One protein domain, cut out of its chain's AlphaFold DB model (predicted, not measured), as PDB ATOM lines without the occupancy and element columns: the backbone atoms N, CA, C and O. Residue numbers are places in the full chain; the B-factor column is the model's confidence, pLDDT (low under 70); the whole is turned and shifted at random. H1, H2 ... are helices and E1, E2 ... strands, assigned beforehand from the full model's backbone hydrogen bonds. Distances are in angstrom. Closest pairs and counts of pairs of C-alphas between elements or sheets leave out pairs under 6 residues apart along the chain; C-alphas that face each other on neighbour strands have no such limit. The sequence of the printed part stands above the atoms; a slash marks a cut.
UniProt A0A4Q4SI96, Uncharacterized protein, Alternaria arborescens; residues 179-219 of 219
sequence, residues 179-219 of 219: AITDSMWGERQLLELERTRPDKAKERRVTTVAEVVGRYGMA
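AT A GLANCE: This is residues 179 to 219 of the 219 residues of an uncharacterized protein of Alternaria arborescens (UniProt A0A4Q4SI96). The domain is a thin rod with a short ladder of two antiparallel strands, E1 and E2, in its middle, helices H1 and H2 packed together toward one end, and helix H3 by itself toward the other. The backbone runs out along E1, turns back through H1 and H2, returns along E2 and goes on to H3. The printed part has 41 residues, with three named helices and two named strands in the order E1, H1, H2, E2, H3; its class is mixed, helices and strands. It is loose, with a radius of gyration of the C-alphas of 12.7 A, and spans 40 by 15 by 11 A.

IN THESE COORDINATES: E1 is residues 181 to 183, beginning at C-alpha 181 (205.986, 171.216, 189.537). H1 is residues 187 to 196, 14.4 A from first to last C-alpha, and ends at C-alpha 196 (186.753, 159.564, 194.593). H2 is residues 198 to 201, 5.1 A long. E2 is residues 204 to 206, 6.7 A long. H3 is residues 209 to 216, 10.7 A long, ending at C-alpha 216 (211.034, 182.931, 192.144).

HOW THE PARTS SIT: E1 and E2 are antiparallel neighbours at 142 degrees; N 182 and O 205, and N 205 and O 182, are each 2.9 A apart, within hydrogen-bond range. H1 and H2 touch, their closest C-alphas being those of Leu 193 and Ala 201, 5.3 A apart. H2 is only just apart from E1, at 8.3 A. H3 touches no helix and is apart from E1. Every O i to N i+4 pair is within hydrogen-bond range in H3 and 5 of 6 in H1, while H2 is too short for such a pair.

THE WHOLE: The C-alphas farthest apart are those of Thr 196 and Ala 219, at 40.2 A. The printed part has no cut, and its four links between named elements are tight. The mean pLDDT of the printed part is 86.3; residue 219, the chain's last, is under 70.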
ATOM      1  N   ALA A 179     209.299 172.447 193.704       76.56
ATOM      2  CA  ALA A 179     209.541 173.820 193.260       76.56
ATOM      3  C   ALA A 179     209.284 173.995 191.750       76.56
ATOM      4  O   ALA A 179     208.819 175.050 191.319       76.56
ATOM      5  N   ILE A 180     209.524 172.940 190.964       85.06
ATOM      6  CA  ILE A 180     209.414 172.925 189.491       85.06
ATOM      7  C   ILE A 180     208.178 172.174 188.979       85.06
ATOM      8  O   ILE A 180     208.077 171.823 187.801       85.06
ATOM      9  N   THR A 181     207.246 171.870 189.875       87.06
ATOM     10  CA  THR A 181     205.986 171.216 189.537       87.06
ATOM     11  C   THR A 181     204.812 171.971 190.139       87.06
ATOM     12  O   THR A 181     204.959 172.791 191.051       87.06
ATOM     13  N   ASP A 182     203.632 171.724 189.588       86.25
ATOM     14  CA  ASP A 182     202.371 172.299 190.036       86.25
ATOM     15  C   ASP A 182     201.277 171.226 190.046       86.25
ATOM     16  O   ASP A 182     201.436 170.161 189.441       86.25
ATOM     17  N   SER A 183     200.180 171.477 190.760       86.56
ATOM     18  CA  SER A 183     199.005 170.605 190.695       86.56
ATOM     19  C   SER A 183     198.495 170.527 189.255       86.56
ATOM     20  O   SER A 183     198.400 171.546 188.566       86.56
ATOM     21  N   MET A 184     198.160 169.321 188.789       88.38
ATOM     22  CA  MET A 184     197.477 169.162 187.500       88.38
ATOM     23  C   MET A 184     196.029 169.683 187.562       88.38
ATOM     24  O   MET A 184     195.461 170.069 186.543       88.38
ATOM     25  N   TRP A 185     195.449 169.733 188.764       89.88
ATOM     26  CA  TRP A 185     194.037 170.024 189.001       89.88
ATOM     27  C   TRP A 185     193.854 171.314 189.800       89.88
ATOM     28  O   TRP A 185     194.613 171.589 190.732       89.88
ATOM     29  N   GLY A 186     192.808 172.078 189.481       88.25
ATOM     30  CA  GLY A 186     192.384 173.201 190.321       88.25
ATOM     31  C   GLY A 186     191.792 172.718 191.652       88.25
ATOM     32  O   GLY A 186     191.273 171.608 191.730       88.25
ATOM     33  N   GLU A 187     191.808 173.564 192.684       87.12
ATOM     34  CA  GLU A 187     191.436 173.211 194.070       87.12
ATOM     35  C   GLU A 187     190.088 172.476 194.186       87.12
ATOM     36  O   GLU A 187     189.996 171.404 194.780       87.12
ATOM     37  N   ARG A 188     189.037 172.990 193.535       89.12
ATOM     38  CA  ARG A 188     187.707 172.358 193.556       89.12
ATOM     39  C   ARG A 188     187.702 170.959 192.923       89.12
ATOM     40  O   ARG A 188     186.979 170.086 193.391       89.12
ATOM     41  N   GLN A 189     188.465 170.749 191.849       90.31
ATOM     42  CA  GLN A 189     188.586 169.437 191.201       90.31
ATOM     43  C   GLN A 189     189.451 168.490 192.031       90.31
ATOM     44  O   GLN A 189     189.136 167.307 192.122       90.31
ATOM     45  N   LEU A 190     190.499 169.019 192.663       90.88
ATOM     46  CA  LEU A 190     191.372 168.276 193.560       90.88
ATOM     47  C   LEU A 190     190.577 167.683 194.730       90.88
ATOM     48  O   LEU A 190     190.651 166.481 194.942       90.88
ATOM     49  N   LEU A 191     189.742 168.478 195.409       91.69
ATOM     50  CA  LEU A 191     188.910 168.008 196.530       91.69
ATOM     51  C   LEU A 191     187.945 166.880 196.131       91.69
ATOM     52  O   LEU A 191     187.698 165.951 196.901       91.69
ATOM     53  N   GLU A 192     187.389 166.951 194.921       92.06
ATOM     54  CA  GLU A 192     186.514 165.900 194.394       92.06
ATOM     55  C   GLU A 192     187.304 164.630 194.040       92.06
ATOM     56  O   GLU A 192     186.870 163.507 194.322       92.06
ATOM     57  N   LEU A 193     188.498 164.793 193.466       93.19
ATOM     58  CA  LEU A 193     189.404 163.687 193.167       93.19
ATOM     59  C   LEU A 193     189.952 163.039 194.439       93.19
ATOM     60  O   LEU A 193     190.041 161.822 194.485       93.19
ATOM     61  N   GLU A 194     190.252 163.783 195.499       92.81
ATOM     62  CA  GLU A 194     190.703 163.208 196.774       92.81
ATOM     63  C   GLU A 194     189.656 162.272 197.389       92.81
ATOM     64  O   GLU A 194     190.007 161.245 197.973       92.81
ATOM     65  N   ARG A 195     188.367 162.584 197.208       91.38
ATOM     66  CA  ARG A 195     187.250 161.758 197.690       91.38
ATOM     67  C   ARG A 195     187.017 160.507 196.853       91.38
ATOM     68  O   ARG A 195     186.637 159.474 197.396       91.38
ATOM     69  N   THR A 196     187.182 160.611 195.537       93.31
ATOM     70  CA  THR A 196     186.753 159.564 194.593       93.31
ATOM     71  C   THR A 196     187.911 158.748 194.021       93.31
ATOM     72  O   THR A 196     187.747 157.562 193.735       93.31
ATOM     73  N   ARG A 197     189.071 159.377 193.812       91.31
ATOM     74  CA  ARG A 197     190.261 158.855 193.118       91.31
ATOM     75  C   ARG A 197     191.550 159.509 193.656       91.31
ATOM     76  O   ARG A 197     192.191 160.284 192.937       91.31
ATOM     77  N   PRO A 198     191.962 159.184 194.894       89.38
ATOM     78  CA  PRO A 198     193.067 159.862 195.573       89.38
ATOM     79  C   PRO A 198     194.414 159.742 194.849       89.38
ATOM     80  O   PRO A 198     195.255 160.631 194.971       89.38
ATOM     81  N   ASP A 199     194.632 158.690 194.058       90.19
ATOM     82  CA  ASP A 199     195.872 158.537 193.290       90.19
ATOM     83  C   ASP A 199     196.004 159.597 192.189       90.19
ATOM     84  O   ASP A 199     197.077 160.168 192.010       90.19
ATOM     85  N   LYS A 200     194.896 159.943 191.518       89.44
ATOM     86  CA  LYS A 200     194.883 160.988 190.483       89.44
ATOM     87  C   LYS A 200     195.037 162.388 191.058       89.44
ATOM     88  O   LYS A 200     195.625 163.253 190.416       89.44
ATOM     89  N   ALA A 201     194.542 162.615 192.273       86.81
ATOM     90  CA  ALA A 201     194.688 163.900 192.955       86.81
ATOM     91  C   ALA A 201     196.164 164.279 193.191       86.81
ATOM     92  O   ALA A 201     196.486 165.457 193.313       86.81
ATOM     93  N   LYS A 202     197.074 163.293 193.213       86.44
ATOM     94  CA  LYS A 202     198.517 163.506 193.402       86.44
ATOM     95  C   LYS A 202     199.266 163.855 192.115       86.44
ATOM     96  O   LYS A 202     200.447 164.192 192.199       86.44
ATOM     97  N   GLU A 203     198.628 163.762 190.947       89.00
ATOM     98  CA  GLU A 203     199.267 164.036 189.658       89.00
ATOM     99  C   GLU A 203     199.751 165.495 189.578       89.00
ATOM    100  O   GLU A 203     199.039 166.449 189.907       89.00
ATOM    101  N   ARG A 204     201.001 165.665 189.138       88.62
ATOM    102  CA  ARG A 204     201.669 166.963 189.012       88.62
ATOM    103  C   ARG A 204     202.029 167.225 187.559       88.62
ATOM    104  O   ARG A 204     202.410 166.305 186.841       88.62
ATOM    105  N   ARG A 205     201.970 168.490 187.149       89.94
ATOM    106  CA  ARG A 205     202.528 168.949 185.870       89.94
ATOM    107  C   ARG A 205     203.881 169.612 186.097       89.94
ATOM    108  O   ARG A 205     204.070 170.303 187.098       89.94
ATOM    109  N   VAL A 206     204.812 169.410 185.170       90.31
ATOM    110  CA  VAL A 206     206.100 170.116 185.160       90.31
ATOM    111  C   VAL A 206     205.863 171.552 184.704       90.31
ATOM    112  O   VAL A 206     205.179 171.776 183.706       90.31
ATOM    113  N   THR A 207     206.402 172.520 185.441       87.94
ATOM    114  CA  THR A 207     206.321 173.937 185.071       87.94
ATOM    115  C   THR A 207     207.407 174.296 184.065       87.94
ATOM    116  O   THR A 207     208.519 173.769 184.112       87.94
ATOM    117  N   THR A 208     207.109 175.238 183.180       89.25
ATOM    118  CA  THR A 208     208.084 175.797 182.239       89.25
ATOM    119  C   THR A 208     209.156 176.616 182.964       89.25
ATOM    120  O   THR A 208     208.937 177.133 184.060       89.25
ATOM    121  N   VAL A 209     210.316 176.803 182.327       86.38
ATOM    122  CA  VAL A 209     211.398 177.647 182.872       86.38
ATOM    123  C   VAL A 209     210.911 179.074 183.144       86.38
ATOM    124  O   VAL A 209     211.250 179.645 184.173       86.38
ATOM    125  N   ALA A 210     210.077 179.635 182.265       87.25
ATOM    126  CA  ALA A 210     209.528 180.978 182.441       87.25
ATOM    127  C   ALA A 210     208.623 181.084 183.682       87.25
ATOM    128  O   ALA A 210     208.732 182.045 184.440       87.25
ATOM    129  N   GLU A 211     207.772 180.081 183.925       85.94
ATOM    130  CA  GLU A 211     206.935 180.021 185.132       85.94
ATOM    131  C   GLU A 211     207.783 179.906 186.401       85.94
ATOM    132  O   GLU A 211     207.482 180.565 187.395       85.94
ATOM    133  N   VAL A 212     208.864 179.120 186.364       83.50
ATOM    134  CA  VAL A 212     209.831 179.030 187.467       83.50
ATOM    135  C   VAL A 212     210.473 180.400 187.698       83.50
ATOM    136  O   VAL A 212     210.341 180.960 188.781       83.50
ATOM    137  N   VAL A 213     211.090 181.006 186.683       83.81
ATOM    138  CA  VAL A 213     211.739 182.326 186.800       83.81
ATOM    139  C   VAL A 213     210.790 183.382 187.378       83.81
ATOM    140  O   VAL A 213     211.166 184.082 188.320       83.81
ATOM    141  N   GLY A 214     209.549 183.439 186.887       80.62
ATOM    142  CA  GLY A 214     208.523 184.344 187.408       80.62
ATOM    143  C   GLY A 214     208.137 184.051 188.861       80.62
ATOM    144  O   GLY A 214     208.086 184.967 189.679       80.62
ATOM    145  N   ARG A 215     207.929 182.775 189.217       78.19
ATOM    146  CA  ARG A 215     207.575 182.335 190.582       78.19
ATOM    147  C   ARG A 215     208.636 182.705 191.619       78.19
ATOM    148  O   ARG A 215     208.292 183.003 192.763       78.19
ATOM    149  N   TYR A 216     209.911 182.658 191.241       76.75
ATOM    150  CA  TYR A 216     211.034 182.931 192.144       76.75
ATOM    151  C   TYR A 216     211.545 184.375 192.068       76.75
ATOM    152  O   TYR A 216     212.424 184.730 192.848       76.75
ATOM    153  N   GLY A 217     211.006 185.212 191.172       73.69
ATOM    154  CA  GLY A 217     211.467 186.591 190.998       73.69
ATOM    155  C   GLY A 217     212.920 186.672 190.525       73.69
ATOM    156  O   GLY A 217     213.662 187.533 190.983       73.69
ATOM    157  N   MET A 218     213.330 185.745 189.654       73.81
ATOM    158  CA  MET A 218     214.689 185.672 189.095       73.81
ATOM    159  C   MET A 218     214.846 186.460 187.778       73.81
ATOM    160  O   MET A 218     215.816 186.240 187.057       73.81
ATOM    161  N   ALA A 219     213.865 187.301 187.436       61.78
ATOM    162  CA  ALA A 219     213.809 188.085 186.200       61.78
ATOM    163  C   ALA A 219     214.408 189.486 186.371       61.78
ATOM    164  O   ALA A 219     214.229 190.066 187.467       61.78
TER     165      ALA A 219